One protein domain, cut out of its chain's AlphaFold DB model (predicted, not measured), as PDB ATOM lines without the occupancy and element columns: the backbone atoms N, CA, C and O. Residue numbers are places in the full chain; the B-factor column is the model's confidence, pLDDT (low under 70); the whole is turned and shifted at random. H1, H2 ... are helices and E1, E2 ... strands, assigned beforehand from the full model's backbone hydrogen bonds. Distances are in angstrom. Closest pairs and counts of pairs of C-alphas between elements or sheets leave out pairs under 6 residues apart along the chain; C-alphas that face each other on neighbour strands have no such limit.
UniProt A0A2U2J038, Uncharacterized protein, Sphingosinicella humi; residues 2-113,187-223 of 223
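This is residues 2 to 113 and 187 to 223 of the 223 residues of an uncharacterized protein of Sphingosinicella humi (UniProt A0A2U2J038). A strongly twisted sheet of five antiparallel strands has the long helix H1 packed slantwise over one face and the short helix H2 on the opposite face, towards the E4 and E5 edge. At one end of the longest axis H4 sticks out as an arm, with residues 215 to 223 free of the body. The printed part has 149 residues, with five named strands and then four named helices along the chain; the sheet's order is E1 E2 E3 E4 E5, and the class is mixed, helices and strands. The whole is compact, with a radius of gyration of the C-alphas of 15.9 A, yet elongated, spanning 60 by 37 by 31 A.

The longest strand, E3, is residues 32 to 40, 25.4 A from first to last C-alpha. E2 is residues 16 to 23, 22.6 A, and E4 is residues 48 to 55, 23.4 A. The edge strands are E1, residues 9 to 13, beginning at C-alpha 9 (-1.073, -12.580, -30.597), and E5, residues 58 to 61. H1 is residues 91 to 111, 30.1 A, beginning at C-alpha 91 (-0.398, -18.190, -40.573). H2 is residues 187 to 194, and H3 is residues 203 to 206. H4, residues 208 to 220, is 18.8 A long and ends at C-alpha 220 (-31.243, -29.076, -39.138).

The sheet is a meander, each strand the antiparallel neighbour of the one before, and each two successive strands form a hairpin. Within hydrogen-bond range are N 11 and O 18 at 2.8 A for E1 and E2, N 19 and O 37 at 2.8 A for E2 and E3, N 34 and O 52 at 2.8 A for E3 and E4, and N 53 and O 60 at 2.7 A for E4 and E5. H1 is on the sheet at a height of 9.6 A, over E2, E3 and E4, and runs slantwise to the strands, at 46 degrees to E2 on the local plane. The closest C-alphas of H1 and E3 are those of Ala 102 and Ala 33, 7.1 A apart. H2 is on the opposite face, at a height of 9.2 A; the C-alphas of Ala 194 and Val 59, the closest of H2 and E5, are 6.1 A apart. H3 only grazes the sheet, with residues 203 to 206. H4 is not on the sheet; it only just touches H3, only at the corner, with 3 pairs of C-alphas within 8 A, the closest being Arg 211 and Val 204 at 5.8 A. Each O i to N i+4 pair in H1, H2 and H4 is within hydrogen-bond range; H3 is too short for such a pair.

The C-alphas farthest apart, those of Gly 28 and Pro 223, are 60.9 A apart. Residues 114 to 186 are not printed, and C-alphas 113 and 187 are 27.8 A apart across this cut. The link from E5 to H1, residues 62 to 90, is long. Mean pLDDT of the printed part is 90.4; residues 195 to 198 and 222 to 223 are under 70.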
ATOM      1  N   GLN A   2       6.632 -16.372 -34.904       79.12
ATOM      2  CA  GLN A   2       7.253 -15.431 -33.938       79.12
ATOM      3  C   GLN A   2       8.521 -14.690 -34.410       79.12
ATOM      4  O   GLN A   2       8.753 -13.562 -34.003       79.12
ATOM      5  N   ARG A   3       9.350 -15.273 -35.287       83.75
ATOM      6  CA  ARG A   3      10.526 -14.559 -35.827       83.75
ATOM      7  C   ARG A   3      10.161 -13.469 -36.844       83.75
ATOM      8  O   ARG A   3      10.857 -12.469 -36.923       83.75
ATOM      9  N   ALA A   4       9.118 -13.697 -37.646       84.25
ATOM     10  CA  ALA A   4       8.691 -12.781 -38.708       84.25
ATOM     11  C   ALA A   4       7.670 -11.752 -38.197       84.25
ATOM     12  O   ALA A   4       7.721 -10.592 -38.580       84.25
ATOM     13  N   TYR A   5       6.790 -12.177 -37.286       90.31
ATOM     14  CA  TYR A   5       5.758 -11.353 -36.658       90.31
ATOM     15  C   TYR A   5       5.845 -11.517 -35.132       90.31
ATOM     16  O   TYR A   5       5.040 -12.241 -34.544       90.31
ATOM     17  N   PRO A   6       6.847 -10.907 -34.473       86.69
ATOM     18  CA  PRO A   6       7.115 -11.123 -33.046       86.69
ATOM     19  C   PRO A   6       6.002 -10.625 -32.123       86.69
ATOM     20  O   PRO A   6       5.844 -11.149 -31.027       86.69
ATOM     21  N   ASN A   7       5.203  -9.665 -32.589       86.44
ATOM     22  CA  ASN A   7       4.105  -9.068 -31.828       86.44
ATOM     23  C   ASN A   7       2.736  -9.661 -32.194       86.44
ATOM     24  O   ASN A   7       1.707  -9.082 -31.852       86.44
ATOM     25  N   ALA A   8       2.706 -10.765 -32.944       93.62
ATOM     26  CA  ALA A   8       1.453 -11.440 -33.238       93.62
ATOM     27  C   ALA A   8       0.929 -12.161 -31.990       93.62
ATOM     28  O   ALA A   8       1.670 -12.850 -31.289       93.62
ATOM     29  N   SER A   9      -0.366 -12.011 -31.738       93.38
ATOM     30  CA  SER A   9      -1.073 -12.580 -30.597       93.38
ATOM     31  C   SER A   9      -2.324 -13.312 -31.063       93.38
ATOM     32  O   SER A   9      -2.930 -12.949 -32.072       93.38
ATOM     33  N   LEU A  10      -2.674 -14.367 -30.331       93.88
ATOM     34  CA  LEU A  10      -3.922 -15.096 -30.499       93.88
ATOM     35  C   LEU A  10      -4.812 -14.782 -29.302       93.88
ATOM     36  O   LEU A  10      -4.383 -14.957 -28.160       93.88
ATOM     37  N   LEU A  11      -6.025 -14.312 -29.566       94.06
ATOM     38  CA  LEU A  11      -7.022 -14.004 -28.550       94.06
ATOM     39  C   LEU A  11      -8.164 -15.017 -28.710       94.06
ATOM     40  O   LEU A  11      -8.763 -15.062 -29.785       94.06
ATOM     41  N   PRO A  12      -8.425 -15.870 -27.706       95.56
ATOM     42  CA  PRO A  12      -9.518 -16.835 -27.768       95.56
ATOM     43  C   PRO A  12     -10.882 -16.161 -27.937       95.56
ATOM     44  O   PRO A  12     -11.105 -15.073 -27.408       95.56
ATOM     45  N   ASP A  13     -11.779 -16.843 -28.639       96.00
ATOM     46  CA  ASP A  13     -13.182 -16.487 -28.843       96.00
ATOM     47  C   ASP A  13     -14.021 -17.775 -28.778       96.00
ATOM     48  O   ASP A  13     -13.487 -18.867 -28.989       96.00
ATOM     49  N   ASP A  14     -15.316 -17.676 -28.482       95.62
ATOM     50  CA  ASP A  14     -16.184 -18.859 -28.391       95.62
ATOM     51  C   ASP A  14     -16.317 -19.588 -29.739       95.62
ATOM     52  O   ASP A  14     -16.536 -20.799 -29.758       95.62
ATOM     53  N   ASP A  15     -16.127 -18.878 -30.859       95.88
ATOM     54  CA  ASP A  15     -16.249 -19.424 -32.214       95.88
ATOM     55  C   ASP A  15     -14.898 -19.552 -32.950       95.88
ATOM     56  O   ASP A  15     -14.842 -19.661 -34.182       95.88
ATOM     57  N   GLY A  16     -13.780 -19.512 -32.215       95.44
ATOM     58  CA  GLY A  16     -12.442 -19.698 -32.770       95.44
ATOM     59  C   GLY A  16     -11.377 -18.853 -32.086       95.44
ATOM     60  O   GLY A  16     -11.261 -18.817 -30.863       95.44
ATOM     61  N   VAL A  17     -10.530 -18.204 -32.883       95.62
ATOM     62  CA  VAL A  17      -9.484 -17.315 -32.367       95.62
ATOM     63  C   VAL A  17      -9.336 -16.069 -33.229       95.62
ATOM     64  O   VAL A  17      -9.409 -16.111 -34.457       95.62
ATOM     65  N   TRP A  18      -9.047 -14.947 -32.588       96.44
ATOM     66  CA  TRP A  18      -8.568 -13.748 -33.255       96.44
ATOM     67  C   TRP A  18      -7.048 -13.777 -33.359       96.44
ATOM     68  O   TRP A  18      -6.353 -13.882 -32.353       96.44
ATOM     69  N   LEU A  19      -6.519 -13.624 -34.567       95.50
ATOM     70  CA  LEU A  19      -5.114 -13.320 -34.808       95.50
ATOM     71  C   LEU A  19      -4.948 -11.806 -34.949       95.50
ATOM     72  O   LEU A  19      -5.400 -11.209 -35.924       95.50
ATOM     73  N   LEU A  20      -4.258 -11.199 -33.987       95.44
ATOM     74  CA  LEU A  20      -3.868  -9.794 -34.019       95.44
ATOM     75  C   LEU A  20      -2.367  -9.698 -34.286       95.44
ATOM     76  O   LEU A  20      -1.566 -10.153 -33.470       95.44
ATOM     77  N   ALA A  21      -1.973  -9.089 -35.400       95.19
ATOM     78  CA  ALA A  21      -0.576  -8.923 -35.783       95.19
ATOM     79  C   ALA A  21      -0.267  -7.475 -36.163       95.19
ATOM     80  O   ALA A  21      -1.073  -6.795 -36.792       95.19
ATOM     81  N   ARG A  22       0.933  -7.017 -35.809       93.62
ATOM     82  CA  ARG A  22       1.461  -5.706 -36.202       93.62
ATOM     83  C   ARG A  22       2.625  -5.911 -37.156       93.62
ATOM     84  O   ARG A  22       3.465  -6.781 -36.916       93.62
ATOM     85  N   SER A  23       2.662  -5.140 -38.235       92.69
ATOM     86  CA  SER A  23       3.648  -5.279 -39.302       92.69
ATOM     87  C   SER A  23       4.179  -3.917 -39.729       92.69
ATOM     88  O   SER A  23       3.440  -3.051 -40.207       92.69
ATOM     89  N   ARG A  24       5.494  -3.733 -39.593       92.12
ATOM     90  CA  ARG A  24       6.202  -2.611 -40.214       92.12
ATOM     91  C   ARG A  24       6.442  -2.966 -41.670       92.12
ATOM     92  O   ARG A  24       7.393  -3.660 -42.000       92.12
ATOM     93  N   ILE A  25       5.528  -2.517 -42.526       93.69
ATOM     94  CA  ILE A  25       5.510  -2.875 -43.950       93.69
ATOM     95  C   ILE A  25       6.793  -2.440 -44.670       93.69
ATOM     96  O   ILE A  25       7.270  -3.143 -45.556       93.69
ATOM     97  N   LEU A  26       7.343  -1.285 -44.292       91.38
ATOM     98  CA  LEU A  26       8.609  -0.759 -44.792       91.38
ATOM     99  C   LEU A  26       9.399  -0.163 -43.629       91.38
ATOM    100  O   LEU A  26       8.842   0.569 -42.805       91.38
ATOM    101  N   ASP A  27      10.700  -0.434 -43.594       88.88
ATOM    102  CA  ASP A  27      11.597   0.188 -42.624       88.88
ATOM    103  C   ASP A  27      11.634   1.710 -42.813       88.88
ATOM    104  O   ASP A  27      11.636   2.226 -43.931       88.88
ATOM    105  N   GLY A  28      11.644   2.439 -41.696       89.06
ATOM    106  CA  GLY A  28      11.630   3.906 -41.684       89.06
ATOM    107  C   GLY A  28      10.253   4.542 -41.908       89.06
ATOM    108  O   GLY A  28      10.137   5.763 -41.810       89.06
ATOM    109  N   LEU A  29       9.199   3.758 -42.157       91.38
ATOM    110  CA  LEU A  29       7.837   4.281 -42.219       91.38
ATOM    111  C   LEU A  29       7.336   4.624 -40.805       91.38
ATOM    112  O   LEU A  29       7.383   3.792 -39.904       91.38
ATOM    113  N   ALA A  30       6.812   5.838 -40.616       91.50
ATOM    114  CA  ALA A  30       6.317   6.328 -39.321       91.50
ATOM    115  C   ALA A  30       4.973   5.711 -38.873       91.50
ATOM    116  O   ALA A  30       4.388   6.161 -37.892       91.50
ATOM    117  N   ARG A  31       4.478   4.711 -39.607       93.44
ATOM    118  CA  ARG A  31       3.224   4.006 -39.349       93.44
ATOM    119  C   ARG A  31       3.406   2.508 -39.521       93.44
ATOM    120  O   ARG A  31       4.209   2.070 -40.349       93.44
ATOM    121  N   GLU A  32       2.623   1.732 -38.791       94.19
ATOM    122  CA  GLU A  32       2.574   0.274 -38.902       94.19
ATOM    123  C   GLU A  32       1.198  -0.197 -39.373       94.19
ATOM    124  O   GLU A  32       0.188   0.468 -39.154       94.19
ATOM    125  N   ALA A  33       1.157  -1.346 -40.046       96.00
ATOM    126  CA  ALA A  33      -0.098  -2.023 -40.331       96.00
ATOM    127  C   ALA A  33      -0.492  -2.885 -39.128       96.00
ATOM    128  O   ALA A  33       0.324  -3.660 -38.626       96.00
ATOM    129  N   ILE A  34      -1.747  -2.802 -38.705       95.81
ATOM    130  CA  ILE A  34      -2.370  -3.746 -37.785       95.81
ATOM    131  C   ILE A  34      -3.299  -4.645 -38.592       95.81
ATOM    132  O   ILE A  34      -4.174  -4.152 -39.297       95.81
ATOM    133  N   PHE A  35      -3.137  -5.955 -38.459       96.88
ATOM    134  CA  PHE A  35      -4.026  -6.967 -39.013       96.88
ATOM    135  C   PHE A  35      -4.804  -7.623 -37.880       96.88
ATOM    136  O   PHE A  35      -4.200  -8.182 -36.967       96.88
ATOM    137  N   LEU A  36      -6.131  -7.566 -37.954       96.56
ATOM    138  CA  LEU A  36      -7.038  -8.261 -37.049       96.56
ATOM    139  C   LEU A  36      -7.822  -9.292 -37.858       96.56
ATOM    140  O   LEU A  36      -8.619  -8.918 -38.716       96.56
ATOM    141  N   ILE A  37      -7.574 -10.576 -37.616       96.69
ATOM    142  CA  ILE A  37      -8.073 -11.679 -38.439       96.69
ATOM    143  C   ILE A  37      -8.874 -12.641 -37.571       96.69
ATOM    144  O   ILE A  37      -8.326 -13.252 -36.658       96.69
ATOM    145  N   ALA A  38     -10.157 -12.797 -37.872       96.75
ATOM    146  CA  ALA A  38     -10.978 -13.863 -37.328       96.75
ATOM    147  C   ALA A  38     -10.595 -15.183 -38.000       96.75
ATOM    148  O   ALA A  38     -10.643 -15.294 -39.230       96.75
ATOM    149  N   LEU A  39     -10.235 -16.174 -37.188       95.44
ATOM    150  CA  LEU A  39      -9.960 -17.548 -37.592       95.44
ATOM    151  C   LEU A  39     -11.024 -18.448 -36.941       95.44
ATOM    152  O   LEU A  39     -10.833 -18.871 -35.797       95.44
ATOM    153  N   PRO A  40     -12.154 -18.700 -37.626       94.94
ATOM    154  CA  PRO A  40     -13.201 -19.567 -37.101       94.94
ATOM    155  C   PRO A  40     -12.689 -20.990 -36.857       94.94
ATOM    156  O   PRO A  40     -11.858 -21.499 -37.612       94.94
ATOM    157  N   ASP A  41     -13.221 -21.659 -35.838       92.69
ATOM    158  CA  ASP A  41     -12.953 -23.080 -35.565       92.69
ATOM    159  C   ASP A  41     -13.608 -24.030 -36.588       92.69
ATOM    160  O   ASP A  41     -13.269 -25.212 -36.692       92.69
ATOM    161  N   THR A  42     -14.558 -23.501 -37.357       89.50
ATOM    162  CA  THR A  42     -15.343 -24.229 -38.338       89.50
ATOM    163  C   THR A  42     -14.548 -24.383 -39.640       89.50
ATOM    164  O   THR A  42     -14.352 -23.389 -40.339       89.50
ATOM    165  N   PRO A  43     -14.167 -25.615 -40.045       79.62
ATOM    166  CA  PRO A  43     -13.249 -25.836 -41.171       79.62
ATOM    167  C   PRO A  43     -13.711 -25.268 -42.518       79.62
ATOM    168  O   PRO A  43     -12.887 -24.839 -43.321       79.62
ATOM    169  N   ASP A  44     -15.024 -25.250 -42.759       81.81
ATOM    170  CA  ASP A  44     -15.617 -24.803 -44.026       81.81
ATOM    171  C   ASP A  44     -15.813 -23.279 -44.103       81.81
ATOM    172  O   ASP A  44     -16.306 -22.761 -45.107       81.81
ATOM    173  N   VAL A  45     -15.481 -22.542 -43.039       88.62
ATOM    174  CA  VAL A  45     -15.665 -21.091 -42.979       88.62
ATOM    175  C   VAL A  45     -14.309 -20.411 -43.140       88.62
ATOM    176  O   VAL A  45     -13.427 -20.521 -42.293       88.62
ATOM    177  N   GLU A  46     -14.144 -19.686 -44.247       90.38
ATOM    178  CA  GLU A  46     -12.926 -18.917 -44.508       90.38
ATOM    179  C   GLU A  46     -12.693 -17.825 -43.457       90.38
ATOM    180  O   GLU A  46     -13.657 -17.181 -43.046       90.38
ATOM    181  N   PRO A  47     -11.428 -17.512 -43.126       93.50
ATOM    182  CA  PRO A  47     -11.092 -16.347 -42.322       93.50
ATOM    183  C   PRO A  47     -11.618 -15.023 -42.884       93.50
ATOM    184  O   PRO A  47     -11.721 -14.809 -44.100       93.50
ATOM    185  N   ARG A  48     -11.834 -14.072 -41.976       95.56
ATOM    186  CA  ARG A  48     -12.109 -12.670 -42.302       95.56
ATOM    187  C   ARG A  48     -11.149 -11.787 -41.535       95.56
ATOM    188  O   ARG A  48     -11.074 -11.871 -40.315       95.56
ATOM    189  N   GLY A  49     -10.395 -10.958 -42.249       96.44
ATOM    190  CA  GLY A  49      -9.416 -10.076 -41.628       96.44
ATOM    191  C   GLY A  49      -9.543  -8.636 -42.074       96.44
ATOM    192  O   GLY A  49      -9.809  -8.364 -43.235       96.44
ATOM    193  N   TRP A  50      -9.322  -7.710 -41.157       97.81
ATOM    194  CA  TRP A  50      -9.342  -6.275 -41.397       97.81
ATOM    195  C   TRP A  50      -7.967  -5.695 -41.107       97.81
ATOM    196  O   TRP A  50      -7.201  -6.240 -40.308       97.81
ATOM    197  N   ALA A  51      -7.642  -4.602 -41.787       97.44
ATOM    198  CA  ALA A  51      -6.319  -4.016 -41.728       97.44
ATOM    199  C   ALA A  51      -6.392  -2.509 -41.496       97.44
ATOM    200  O   ALA A  51      -7.196  -1.813 -42.123       97.44
ATOM    201  N   PHE A  52      -5.522  -2.015 -40.622       96.81
ATOM    202  CA  PHE A  52      -5.510  -0.630 -40.165       96.81
ATOM    203  C   PHE A  52      -4.097  -0.057 -40.213       96.81
ATOM    204  O   PHE A  52      -3.136  -0.785 -39.980       96.81
ATOM    205  N   TRP A  53      -3.958   1.232 -40.496       96.56
ATOM    206  CA  TRP A  53      -2.742   1.980 -40.207       96.56
ATOM    207  C   TRP A  53      -2.796   2.480 -38.771       96.56
ATOM    208  O   TRP A  53      -3.793   3.073 -38.373       96.56
ATOM    209  N   GLU A  54      -1.719   2.277 -38.021       94.00
ATOM    210  CA  GLU A  54      -1.476   2.972 -36.760       94.00
ATOM    211  C   GLU A  54      -0.364   3.998 -36.959       94.00
ATOM    212  O   GLU A  54       0.703   3.671 -37.484       94.00
ATOM    213  N   GLN A  55      -0.643   5.243 -36.580       93.44
ATOM    214  CA  GLN A  55       0.318   6.336 -36.605       93.44
ATOM    215  C   GLN A  55       0.027   7.308 -35.462       93.44
ATOM    216  O   GLN A  55      -1.042   7.915 -35.411       93.44
ATOM    217  N   ALA A  56       1.010   7.513 -34.584       91.06
ATOM    218  CA  ALA A  56       0.933   8.481 -33.488       91.06
ATOM    219  C   ALA A  56      -0.319   8.312 -32.596       91.06
ATOM    220  O   ALA A  56      -0.928   9.294 -32.171       91.06
ATOM    221  N   GLY A  57      -0.707   7.066 -32.314       88.00
ATOM    222  CA  GLY A  57      -1.864   6.721 -31.491       88.00
ATOM    223  C   GLY A  57      -3.203   6.767 -32.227       88.00
ATOM    224  O   GLY A  57      -4.233   6.498 -31.611       88.00
ATOM    225  N   GLN A  58      -3.217   7.099 -33.520       91.38
ATOM    226  CA  GLN A  58      -4.420   7.061 -34.349       91.38
ATOM    227  C   GLN A  58      -4.462   5.778 -35.168       91.38
ATOM    228  O   GLN A  58      -3.463   5.401 -35.777       91.38
ATOM    229  N   VAL A  59      -5.629   5.136 -35.191       93.31
ATOM    230  CA  VAL A  59      -5.882   3.910 -35.948       93.31
ATOM    231  C   VAL A  59      -6.923   4.196 -37.024       93.31
ATOM    232  O   VAL A  59      -8.039   4.611 -36.716       93.31
ATOM    233  N   GLU A  60      -6.568   3.959 -38.283       94.62
ATOM    234  CA  GLU A  60      -7.425   4.199 -39.446       94.62
ATOM    235  C   GLU A  60      -7.496   2.946 -40.319       94.62
ATOM    236  O   GLU A  60      -6.489   2.281 -40.544       94.62
ATOM    237  N   TRP A  61      -8.672   2.606 -40.841       96.88
ATOM    238  CA  TRP A  61      -8.796   1.512 -41.804       96.88
ATOM    239  C   TRP A  61      -7.992   1.809 -43.077       96.88
ATOM    240  O   TRP A  61      -8.096   2.893 -43.640       96.88
ATOM    241  N   ILE A  62      -7.219   0.832 -43.564       96.94
ATOM    242  CA  ILE A  62      -6.310   1.034 -44.710       96.94
ATOM    243  C   ILE A  62      -7.063   1.446 -45.986       96.94
ATOM    244  O   ILE A  62      -6.527   2.206 -46.792       96.94
ATOM    245  N   GLY A  63      -8.300   0.972 -46.163       94.88
ATOM    246  CA  GLY A  63      -9.203   1.449 -47.207       94.88
ATOM    247  C   GLY A  63      -9.861   0.345 -48.044       94.88
ATOM    248  O   GLY A  63      -9.547  -0.839 -47.914       94.88
ATOM    249  N   PRO A  64     -10.766   0.729 -48.966       94.00
ATOM    250  CA  PRO A  64     -11.698  -0.194 -49.624       94.00
ATOM    251  C   PRO A  64     -11.088  -1.009 -50.765       94.00
ATOM    252  O   PRO A  64     -11.709  -1.957 -51.259       94.00
ATOM    253  N   ARG A  65      -9.905  -0.641 -51.263       93.50
ATOM    254  CA  ARG A  65      -9.341  -1.283 -52.452       93.50
ATOM    255  C   ARG A  65      -8.907  -2.717 -52.140       93.50
ATOM    256  O   ARG A  65      -8.194  -2.955 -51.173       93.50
ATOM    257  N   HIS A  66      -9.334  -3.667 -52.977       93.00
ATOM    258  CA  HIS A  66      -9.109  -5.101 -52.753       93.00
ATOM    259  C   HIS A  66      -9.601  -5.575 -51.380       93.00
ATOM    260  O   HIS A  66      -8.873  -6.214 -50.624       93.00
ATOM    261  N   THR A  67     -10.857  -5.257 -51.074       94.75
ATOM    262  CA  THR A  67     -11.580  -5.789 -49.916       94.75
ATOM    263  C   THR A  67     -12.824  -6.557 -50.356       94.75
ATOM    264  O   THR A  67     -13.370  -6.300 -51.438       94.75
ATOM    265  N   ASN A  68     -13.247  -7.520 -49.542       92.25
ATOM    266  CA  ASN A  68     -14.443  -8.319 -49.755       92.25
ATOM    267  C   ASN A  68     -15.694  -7.434 -49.704       92.25
ATOM    268  O   ASN A  68     -15.731  -6.389 -49.049       92.25
ATOM    269  N   MET A  69     -16.717  -7.844 -50.451       90.38
ATOM    270  CA  MET A  69     -17.993  -7.135 -50.489       90.38
ATOM    271  C   MET A  69     -18.679  -7.146 -49.121       90.38
ATOM    272  O   MET A  69     -18.638  -8.140 -48.397       90.38
ATOM    273  N   GLY A  70     -19.314  -6.025 -48.785       90.38
ATOM    274  CA  GLY A  70     -20.055  -5.845 -47.542       90.38
ATOM    275  C   GLY A  70     -19.166  -5.481 -46.364       90.38
ATOM    276  O   GLY A  70     -19.233  -4.355 -45.889       90.38
ATOM    277  N   ASP A  71     -18.330  -6.412 -45.907       94.06
ATOM    278  CA  ASP A  71     -17.615  -6.277 -44.629       94.06
ATOM    279  C   ASP A  71     -16.243  -5.599 -44.723       94.06
ATOM    280  O   ASP A  71     -15.593  -5.411 -43.699       94.06
ATOM    281  N   GLY A  72     -15.761  -5.254 -45.921       95.44
ATOM    282  CA  GLY A  72     -14.491  -4.543 -46.082       95.44
ATOM    283  C   GLY A  72     -13.262  -5.311 -45.575       95.44
ATOM    284  O   GLY A  72     -12.205  -4.703 -45.379       95.44
ATOM    285  N   SER A  73     -13.374  -6.625 -45.361       96.81
ATOM    286  CA  SER A  73     -12.241  -7.478 -45.000       96.81
ATOM    287  C   SER A  73     -11.263  -7.616 -46.172       96.81
ATOM    288  O   SER A  73     -11.626  -7.464 -47.335       96.81
ATOM    289  N   VAL A  74      -9.993  -7.873 -45.893       96.12
ATOM    290  CA  VAL A  74      -8.912  -7.958 -46.873       96.12
ATOM    291  C   VAL A  74      -9.181  -9.086 -47.874       96.12
ATOM    292  O   VAL A  74      -9.345 -10.247 -47.508       96.12
ATOM    293  N   CYS A  75      -9.157  -8.739 -49.162       92.25
ATOM    294  CA  CYS A  75      -9.228  -9.673 -50.282       92.25
ATOM    295  C   CYS A  75      -7.834  -9.758 -50.929       92.25
ATOM    296  O   CYS A  75      -7.525  -9.039 -51.884       92.25
ATOM    297  N   ALA A  76      -6.956 -10.575 -50.336       88.56
ATOM    298  CA  ALA A  76      -5.549 -10.697 -50.745       88.56
ATOM    299  C   ALA A  76      -5.209 -12.006 -51.476       88.56
ATOM    300  O   ALA A  76      -4.142 -12.084 -52.082       88.56
ATOM    301  N   TYR A  77      -6.090 -13.005 -51.425       86.06
ATOM    302  CA  TYR A  77      -5.915 -14.309 -52.063       86.06
ATOM    303  C   TYR A  77      -7.276 -14.910 -52.440       86.06
ATOM    304  O   TYR A  77      -8.314 -14.450 -51.957       86.06
ATOM    305  N   HIS A  78      -7.265 -15.950 -53.268       81.75
ATOM    306  CA  HIS A  78      -8.425 -16.775 -53.575       81.75
ATOM    307  C   HIS A  78      -8.035 -18.260 -53.538       81.75
ATOM    308  O   HIS A  78      -7.333 -18.724 -54.446       81.75
ATOM    309  N   PRO A  79      -8.538 -19.042 -52.563       76.19
ATOM    310  CA  PRO A  79      -8.027 -20.385 -52.277       76.19
ATOM    311  C   PRO A  79      -8.087 -21.327 -53.484       76.19
ATOM    312  O   PRO A  79      -7.186 -22.139 -53.684       76.19
ATOM    313  N   GLU A  80      -9.104 -21.189 -54.338       77.12
ATOM    314  CA  GLU A  80      -9.256 -22.041 -55.523       77.12
ATOM    315  C   GLU A  80      -8.470 -21.569 -56.758       77.12
ATOM    316  O   GLU A  80      -7.992 -22.404 -57.531       77.12
ATOM    317  N   PHE A  81      -8.325 -20.252 -56.961       74.56
ATOM    318  CA  PHE A  81      -7.795 -19.695 -58.211       74.56
ATOM    319  C   PHE A  81      -6.299 -19.408 -58.145       74.56
ATOM    320  O   PHE A  81      -5.582 -19.771 -59.074       74.56
ATOM    321  N   ASP A  82      -5.822 -18.764 -57.076       77.75
ATOM    322  CA  ASP A  82      -4.391 -18.481 -56.918       77.75
ATOM    323  C   ASP A  82      -3.674 -19.508 -56.044       77.75
ATOM    324  O   ASP A  82      -2.452 -19.632 -56.147       77.75
ATOM    325  N   LYS A  83      -4.423 -20.275 -55.233       84.50
ATOM    326  CA  LYS A  83      -3.899 -21.296 -54.312       84.50
ATOM    327  C   LYS A  83      -2.766 -20.761 -53.428       84.50
ATOM    328  O   LYS A  83      -1.921 -21.531 -52.972       84.50
ATOM    329  N   ALA A  84      -2.734 -19.447 -53.200       86.00
ATOM    330  CA  ALA A  84      -1.673 -18.802 -52.440       86.00
ATOM    331  C   ALA A  84      -1.781 -19.143 -50.950       86.00
ATOM    332  O   ALA A  84      -0.772 -19.221 -50.251       86.00
ATOM    333  N   TRP A  85      -3.010 -19.364 -50.474       91.50
ATOM    334  CA  TRP A  85      -3.314 -19.798 -49.118       91.50
ATOM    335  C   TRP A  85      -4.711 -20.429 -49.047       91.50
ATOM    336  O   TRP A  85      -5.578 -20.112 -49.859       91.50
ATOM    337  N   ALA A  86      -4.938 -21.306 -48.069       86.25
ATOM    338  CA  ALA A  86      -6.233 -21.928 -47.794       86.25
ATOM    339  C   ALA A  86      -6.475 -22.032 -46.275       86.25
ATOM    340  O   ALA A  86      -5.495 -22.074 -45.523       86.25
ATOM    341  N   PRO A  87      -7.744 -22.095 -45.815       83.88
ATOM    342  CA  PRO A  87      -8.080 -22.293 -44.404       83.88
ATOM    343  C   PRO A  87      -7.290 -23.444 -43.762       83.88
ATOM    344  O   PRO A  87      -7.113 -24.502 -44.363       83.88
ATOM    345  N   GLY A  88      -6.771 -23.218 -42.551       83.19
ATOM    346  CA  GLY A  88      -5.869 -24.152 -41.861       83.19
ATOM    347  C   GLY A  88      -4.407 -24.124 -42.336       83.19
ATOM    348  O   GLY A  88      -3.569 -24.827 -41.774       83.19
ATOM    349  N   GLY A  89      -4.078 -23.311 -43.344       87.06
ATOM    350  CA  GLY A  89      -2.714 -23.110 -43.824       87.06
ATOM    351  C   GLY A  89      -1.815 -22.333 -42.854       87.06
ATOM    352  O   GLY A  89      -2.230 -21.856 -41.798       87.06
ATOM    353  N   ASP A  90      -0.549 -22.162 -43.239       91.69
ATOM    354  CA  ASP A  90       0.454 -21.458 -42.434       91.69
ATOM    355  C   ASP A  90       0.083 -19.977 -42.212       91.69
ATOM    356  O   ASP A  90      -0.074 -19.205 -43.160       91.69
ATOM    357  N   LEU A  91      -0.022 -19.561 -40.945       93.56
ATOM    358  CA  LEU A  91      -0.398 -18.190 -40.573       93.56
ATOM    359  C   LEU A  91       0.637 -17.147 -41.002       93.56
ATOM    360  O   LEU A  91       0.284 -15.994 -41.238       93.56
ATOM    361  N   ARG A  92       1.918 -17.523 -41.112       94.88
ATOM    362  CA  ARG A  92       2.942 -16.596 -41.608       94.88
ATOM    363  C   ARG A  92       2.661 -16.236 -43.067       94.88
ATOM    364  O   ARG A  92       2.701 -15.060 -43.400       94.88
ATOM    365  N   THR A  93       2.330 -17.217 -43.895       94.50
ATOM    366  CA  THR A  93       1.991 -17.010 -45.307       94.50
ATOM    367  C   THR A  93       0.773 -16.096 -45.455       94.50
ATOM    368  O   THR A  93       0.795 -15.173 -46.268       94.50
ATOM    369  N   LEU A  94      -0.256 -16.273 -44.617       94.69
ATOM    370  CA  LEU A  94      -1.415 -15.374 -44.582       94.69
ATOM    371  C   LEU A  94      -1.013 -13.921 -44.274       94.69
ATOM    372  O   LEU A  94      -1.420 -12.996 -44.977       94.69
ATOM    373  N   LEU A  95      -0.183 -13.717 -43.247       96.25
ATOM    374  CA  LEU A  95       0.305 -12.388 -42.868       96.25
ATOM    375  C   LEU A  95       1.229 -11.772 -43.928       96.25
ATOM    376  O   LEU A  95       1.190 -10.558 -44.134       96.25
ATOM    377  N   ASP A  96       2.015 -12.583 -44.640       95.62
ATOM    378  CA  ASP A  96       2.854 -12.127 -45.751       95.62
ATOM    379  C   ASP A  96       1.977 -11.611 -46.909       95.62
ATOM    380  O   ASP A  96       2.230 -10.527 -47.442       95.62
ATOM    381  N   LEU A  97       0.882 -12.308 -47.241       95.44
ATOM    382  CA  LEU A  97      -0.100 -11.847 -48.235       95.44
ATOM    383  C   LEU A  97      -0.770 -10.531 -47.816       95.44
ATOM    384  O   LEU A  97      -0.896  -9.612 -48.631       95.44
ATOM    385  N   TYR A  98      -1.158 -10.411 -46.546       96.88
ATOM    386  CA  TYR A  98      -1.755  -9.187 -45.999       96.88
ATOM    387  C   TYR A  98      -0.752  -8.024 -45.985       96.88
ATOM    388  O   TYR A  98      -1.111  -6.890 -46.304       96.88
ATOM    389  N   SER A  99       0.524  -8.298 -45.702       96.06
ATOM    390  CA  SER A  99       1.596  -7.301 -45.754       96.06
ATOM    391  C   SER A  99       1.852  -6.811 -47.182       96.06
ATOM    392  O   SER A  99       1.967  -5.606 -47.407       96.06
ATOM    393  N   VAL A 100       1.854  -7.707 -48.177       95.75
ATOM    394  CA  VAL A 100       1.930  -7.322 -49.600       95.75
ATOM    395  C   VAL A 100       0.713  -6.489 -50.005       95.75
ATOM    396  O   VAL A 100       0.857  -5.491 -50.713       95.75
ATOM    397  N   TRP A 101      -0.485  -6.854 -49.545       96.38
ATOM    398  CA  TRP A 101      -1.695  -6.064 -49.771       96.38
ATOM    399  C   TRP A 101      -1.576  -4.654 -49.169       96.38
ATOM    400  O   TRP A 101      -1.839  -3.670 -49.863       96.38
ATOM    401  N   ALA A 102      -1.089  -4.529 -47.932       97.44
ATOM    402  CA  ALA A 102      -0.880  -3.240 -47.275       97.44
ATOM    403  C   ALA A 102       0.181  -2.391 -48.002       97.44
ATOM    404  O   ALA A 102      -0.013  -1.193 -48.209       97.44
ATOM    405  N   LEU A 103       1.262  -3.009 -48.492       96.69
ATOM    406  CA  LEU A 103       2.259  -2.341 -49.335       96.69
ATOM    407  C   LEU A 103       1.651  -1.809 -50.644       96.69
ATOM    408  O   LEU A 103       1.991  -0.711 -51.085       96.69
ATOM    409  N   ARG A 104       0.724  -2.546 -51.268       96.44
ATOM    410  CA  ARG A 104       0.014  -2.069 -52.469       96.44
ATOM    411  C   ARG A 104      -0.867  -0.857 -52.175       96.44
ATOM    412  O   ARG A 104      -0.975   0.011 -53.036       96.44
ATOM    413  N   HIS A 105      -1.431  -0.753 -50.972       97.19
ATOM    414  CA  HIS A 105      -2.125   0.457 -50.523       97.19
ATOM    415  C   HIS A 105      -1.184   1.638 -50.301       97.19
ATOM    416  O   HIS A 105      -1.517   2.753 -50.692       97.19
ATOM    417  N   LEU A 106       0.023   1.410 -49.769       96.25
ATOM    418  CA  LEU A 106       1.053   2.458 -49.721       96.25
ATOM    419  C   LEU A 106       1.389   2.961 -51.131       96.25
ATOM    420  O   LEU A 106       1.412   4.167 -51.367       96.25
ATOM    421  N   HIS A 107       1.590   2.045 -52.082       96.56
ATOM    422  CA  HIS A 107       1.816   2.407 -53.480       96.56
ATOM    423  C   HIS A 107       0.619   3.171 -54.065       96.56
ATOM    424  O   HIS A 107       0.813   4.168 -54.755       96.56
ATOM    425  N   LEU A 108      -0.612   2.731 -53.792       96.31
ATOM    426  CA  LEU A 108      -1.825   3.417 -54.237       96.31
ATOM    427  C   LEU A 108      -1.881   4.855 -53.711       96.31
ATOM    428  O   LEU A 108      -2.164   5.753 -54.489       96.31
ATOM    429  N   ALA A 109      -1.567   5.083 -52.435       95.12
ATOM    430  CA  ALA A 109      -1.571   6.418 -51.841       95.12
ATOM    431  C   ALA A 109      -0.511   7.354 -52.449       95.12
ATOM    432  O   ALA A 109      -0.755   8.548 -52.581       95.12
ATOM    433  N   VAL A 110       0.661   6.827 -52.820       95.81
ATOM    434  CA  VAL A 110       1.774   7.630 -53.358       95.81
ATOM    435  C   VAL A 110       1.645   7.873 -54.860       95.81
ATOM    436  O   VAL A 110       1.862   8.983 -55.336       95.81
ATOM    437  N   PHE A 111       1.327   6.829 -55.621       96.81
ATOM    438  CA  PHE A 111       1.333   6.863 -57.085       96.81
ATOM    439  C   PHE A 111      -0.058   6.996 -57.686       96.81
ATOM    440  O   PHE A 111      -0.191   6.966 -58.907       96.81
ATOM    441  N   ASP A 112      -1.083   7.071 -56.838       96.00
ATOM    442  CA  ASP A 112      -2.478   7.182 -57.234       96.00
ATOM    443  C   ASP A 112      -2.898   6.065 -58.209       96.00
ATOM    444  O   ASP A 112      -3.752   6.263 -59.061       96.00
ATOM    445  N   ARG A 113      -2.298   4.870 -58.106       95.12
ATOM    446  CA  ARG A 113      -2.634   3.693 -58.925       95.12
ATOM    447  C   ARG A 113      -2.291   2.389 -58.217       95.12
ATOM    448  O   ARG A 113      -1.286   2.290 -57.506       95.12
ATOM    449  N   ASN A 187     -18.913  -1.735 -37.757       93.75
ATOM    450  CA  ASN A 187     -18.687  -0.751 -36.685       93.75
ATOM    451  C   ASN A 187     -18.064  -1.381 -35.433       93.75
ATOM    452  O   ASN A 187     -17.147  -0.811 -34.866       93.75
ATOM    453  N   ALA A 188     -18.469  -2.600 -35.065       93.69
ATOM    454  CA  ALA A 188     -17.892  -3.312 -33.926       93.69
ATOM    455  C   ALA A 188     -16.377  -3.577 -34.073       93.69
ATOM    456  O   ALA A 188     -15.648  -3.555 -33.084       93.69
ATOM    457  N   VAL A 189     -15.885  -3.787 -35.303       94.75
ATOM    458  CA  VAL A 189     -14.443  -3.890 -35.579       94.75
ATOM    459  C   VAL A 189     -13.781  -2.519 -35.434       94.75
ATOM    460  O   VAL A 189     -12.734  -2.414 -34.800       94.75
ATOM    461  N   LEU A 190     -14.392  -1.463 -35.984       92.88
ATOM    462  CA  LEU A 190     -13.875  -0.092 -35.875       92.88
ATOM    463  C   LEU A 190     -13.776   0.362 -34.412       92.88
ATOM    464  O   LEU A 190     -12.733   0.856 -33.993       92.88
ATOM    465  N   ASP A 191     -14.827   0.134 -33.627       90.12
ATOM    466  CA  ASP A 191     -14.908   0.505 -32.215       90.12
ATOM    467  C   ASP A 191     -13.866  -0.246 -31.374       90.12
ATOM    468  O   ASP A 191     -13.205   0.353 -30.518       90.12
ATOM    469  N   GLY A 192     -13.675  -1.544 -31.648       88.06
ATOM    470  CA  GLY A 192     -12.642  -2.361 -31.008       88.06
ATOM    471  C   GLY A 192     -11.228  -1.853 -31.297       88.06
ATOM    472  O   GLY A 192     -10.383  -1.820 -30.404       88.06
ATOM    473  N   MET A 193     -10.981  -1.377 -32.519       88.81
ATOM    474  CA  MET A 193      -9.679  -0.837 -32.919       88.81
ATOM    475  C   MET A 193      -9.428   0.597 -32.429       88.81
ATOM    476  O   MET A 193      -8.291   0.935 -32.102       88.81
ATOM    477  N   ALA A 194     -10.463   1.439 -32.351       77.81
ATOM    478  CA  ALA A 194     -10.351   2.840 -31.940       77.81
ATOM    479  C   ALA A 194     -10.279   3.026 -30.414       77.81
ATOM    480  O   ALA A 194      -9.695   3.991 -29.924       77.81
ATOM    481  N   GLY A 195     -10.895   2.125 -29.643       61.47
ATOM    482  CA  GLY A 195     -11.158   2.349 -28.221       61.47
ATOM    483  C   GLY A 195     -10.019   2.026 -27.251       61.47
ATOM    484  O   GLY A 195     -10.232   2.158 -26.048       61.47
ATOM    485  N   GLY A 196      -8.869   1.512 -27.709       55.94
ATOM    486  CA  GLY A 196      -7.798   1.005 -26.829       55.94
ATOM    487  C   GLY A 196      -8.228  -0.152 -25.905       55.94
ATOM    488  O   GLY A 196      -7.447  -0.631 -25.083       55.94
ATOM    489  N   ARG A 197      -9.478  -0.615 -26.034       53.00
ATOM    490  CA  ARG A 197     -10.001  -1.822 -25.406       53.00
ATOM    491  C   ARG A 197      -9.436  -2.966 -26.229       53.00
ATOM    492  O   ARG A 197      -9.908  -3.215 -27.326       53.00
ATOM    493  N   ASN A 198      -8.398  -3.623 -25.722       58.78
ATOM    494  CA  ASN A 198      -7.680  -4.727 -26.375       58.78
ATOM    495  C   ASN A 198      -8.533  -6.002 -26.592       58.78
ATOM    496  O   ASN A 198      -7.999  -7.107 -26.548       58.78
ATOM    497  N   ALA A 199      -9.846  -5.876 -26.775       77.25
ATOM    498  CA  ALA A 199     -10.762  -6.978 -26.990       77.25
ATOM    499  C   ALA A 199     -11.481  -6.767 -28.333       77.25
ATOM    500  O   ALA A 199     -12.255  -5.813 -28.459       77.25
ATOM    501  N   PRO A 200     -11.215  -7.611 -29.344       90.19
ATOM    502  CA  PRO A 200     -12.003  -7.620 -30.570       90.19
ATOM    503  C   PRO A 200     -13.467  -8.008 -30.275       90.19
ATOM    504  O   PRO A 200     -13.745  -8.593 -29.225       90.19
ATOM    505  N   PRO A 201     -14.418  -7.678 -31.171       93.69
ATOM    506  CA  PRO A 201     -15.797  -8.146 -31.040       93.69
ATOM    507  C   PRO A 201     -15.869  -9.675 -31.133       93.69
ATOM    508  O   PRO A 201     -14.935 -10.304 -31.631       93.69
ATOM    509  N   ALA A 202     -16.992 -10.270 -30.725       95.00
ATOM    510  CA  ALA A 202     -17.209 -11.699 -30.939       95.00
ATOM    511  C   ALA A 202     -17.129 -12.030 -32.440       95.00
ATOM    512  O   ALA A 202     -17.671 -11.283 -33.268       95.00
ATOM    513  N   ILE A 203     -16.470 -13.135 -32.811       96.31
ATOM    514  CA  ILE A 203     -16.267 -13.488 -34.229       96.31
ATOM    515  C   ILE A 203     -17.614 -13.580 -34.956       96.31
ATOM    516  O   ILE A 203     -17.778 -13.009 -36.039       96.31
ATOM    517  N   VAL A 204     -18.605 -14.240 -34.354       96.00
ATOM    518  CA  VAL A 204     -19.938 -14.406 -34.945       96.00
ATOM    519  C   VAL A 204     -20.615 -13.082 -35.302       96.00
ATOM    520  O   VAL A 204     -21.277 -12.997 -36.338       96.00
ATOM    521  N   ASP A 205     -20.407 -12.009 -34.542       94.50
ATOM    522  CA  ASP A 205     -21.095 -10.735 -34.780       94.50
ATOM    523  C   ASP A 205     -20.642 -10.057 -36.077       94.50
ATOM    524  O   ASP A 205     -21.428  -9.403 -36.773       94.50
ATOM    525  N   VAL A 206     -19.380 -10.265 -36.448       94.81
ATOM    526  CA  VAL A 206     -18.733  -9.594 -37.583       94.81
ATOM    527  C   VAL A 206     -18.467 -10.529 -38.762       94.81
ATOM    528  O   VAL A 206     -18.086 -10.071 -39.837       94.81
ATOM    529  N   HIS A 207     -18.750 -11.825 -38.611       95.56
ATOM    530  CA  HIS A 207     -18.470 -12.848 -39.613       95.56
ATOM    531  C   HIS A 207     -19.759 -13.420 -40.226       95.56
ATOM    532  O   HIS A 207     -20.301 -14.440 -39.797       95.56
ATOM    533  N   ALA A 208     -20.274 -12.781 -41.283       92.38
ATOM    534  CA  ALA A 208     -21.543 -13.187 -41.906       92.38
ATOM    535  C   ALA A 208     -21.587 -14.662 -42.381       92.38
ATOM    536  O   ALA A 208     -22.581 -15.330 -42.084       92.38
ATOM    537  N   PRO A 209     -20.540 -15.224 -43.029       91.75
ATOM    538  CA  PRO A 209     -20.525 -16.649 -43.382       91.75
ATOM    539  C   PRO A 209     -20.695 -17.598 -42.184       91.75
ATOM    540  O   PRO A 209     -21.429 -18.581 -42.279       91.75
ATOM    541  N   LEU A 210     -20.096 -17.271 -41.035       93.88
ATOM    542  CA  LEU A 210     -20.198 -18.071 -39.817       93.88
ATOM    543  C   LEU A 210     -21.622 -18.027 -39.247       93.88
ATOM    544  O   LEU A 210     -22.199 -19.067 -38.934       93.88
ATOM    545  N   ARG A 211     -22.246 -16.839 -39.207       94.50
ATOM    546  CA  ARG A 211     -23.659 -16.697 -38.799       94.50
ATOM    547  C   ARG A 211     -24.595 -17.543 -39.649       94.50
ATOM    548  O   ARG A 211     -25.492 -18.197 -39.114       94.50
ATOM    549  N   LEU A 212     -24.392 -17.544 -40.965       91.81
ATOM    550  CA  LEU A 212     -25.188 -18.357 -41.882       91.81
ATOM    551  C   LEU A 212     -24.994 -19.855 -41.616       91.81
ATOM    552  O   LEU A 212     -25.976 -20.600 -41.603       91.81
ATOM    553  N   HIS A 213     -23.763 -20.285 -41.332       91.31
ATOM    554  CA  HIS A 213     -23.466 -21.667 -40.958       91.31
ATOM    555  C   HIS A 213     -24.171 -22.093 -39.664       91.31
ATOM    556  O   HIS A 213     -24.821 -23.142 -39.626       91.31
ATOM    557  N   HIS A 214     -24.122 -21.263 -38.620       92.31
ATOM    558  CA  HIS A 214     -24.809 -21.533 -37.351       92.31
ATOM    559  C   HIS A 214     -26.324 -21.613 -37.527       92.31
ATOM    560  O   HIS A 214     -26.952 -22.571 -37.068       92.31
ATOM    561  N   ALA A 215     -26.911 -20.670 -38.267       90.94
ATOM    562  CA  ALA A 215     -28.336 -20.687 -38.574       90.94
ATOM    563  C   ALA A 215     -28.748 -21.952 -39.352       90.94
ATOM    564  O   ALA A 215     -29.800 -22.538 -39.080       90.94
ATOM    565  N   ALA A 216     -27.918 -22.412 -40.295       89.88
ATOM    566  CA  ALA A 216     -28.168 -23.641 -41.046       89.88
ATOM    567  C   ALA A 216     -28.108 -24.895 -40.157       89.88
ATOM    568  O   ALA A 216     -28.981 -25.759 -40.267       89.88
ATOM    569  N   LYS A 217     -27.131 -24.988 -39.243       87.00
ATOM    570  CA  LYS A 217     -27.035 -26.086 -38.264       87.00
ATOM    571  C   LYS A 217     -28.240 -26.122 -37.318       87.00
ATOM    572  O   LYS A 217     -28.825 -27.184 -37.122       87.00
ATOM    573  N   GLN A 218     -28.666 -24.975 -36.788       85.88
ATOM    574  CA  GLN A 218     -29.825 -24.898 -35.887       85.88
ATOM    575  C   GLN A 218     -31.130 -25.339 -36.560       85.88
ATOM    576  O   GLN A 218     -31.943 -26.017 -35.938       85.88
ATOM    577  N   ARG A 219     -31.328 -25.007 -37.844       84.31
ATOM    578  CA  ARG A 219     -32.500 -25.467 -38.612       84.31
ATOM    579  C   ARG A 219     -32.521 -26.981 -38.810       84.31
ATOM    580  O   ARG A 219     -33.598 -27.559 -38.777       84.31
ATOM    581  N   LYS A 220     -31.358 -27.612 -39.002       77.94
ATOM    582  CA  LYS A 220     -31.243 -29.076 -39.138       77.94
ATOM    583  C   LYS A 220     -31.501 -29.822 -37.825       77.94
ATOM    584  O   LYS A 220     -31.947 -30.958 -37.865       77.94
ATOM    585  N   ASN A 221     -31.241 -29.178 -36.688       73.44
ATOM    586  CA  ASN A 221     -31.393 -29.765 -35.354       73.44
ATOM    587  C   ASN A 221     -32.745 -29.445 -34.692       73.44
ATOM    588  O   ASN A 221     -32.930 -29.738 -33.511       73.44
ATOM    589  N   ARG A 222     -33.675 -28.809 -35.415       60.75
ATOM    590  CA  ARG A 222     -35.026 -28.546 -34.916       60.75
ATOM    591  C   ARG A 222     -35.881 -29.803 -35.164       60.75
ATOM    592  O   ARG A 222     -35.966 -30.197 -36.326       60.75
ATOM    593  N   PRO A 223     -36.425 -30.443 -34.109       55.25
ATOM    594  CA  PRO A 223     -37.240 -31.652 -34.235       55.25
ATOM    595  C   PRO A 223     -38.546 -31.404 -34.995       55.25
ATOM    596  O   PRO A 223     -39.028 -30.245 -34.989       55.25
TER     597      PRO A 223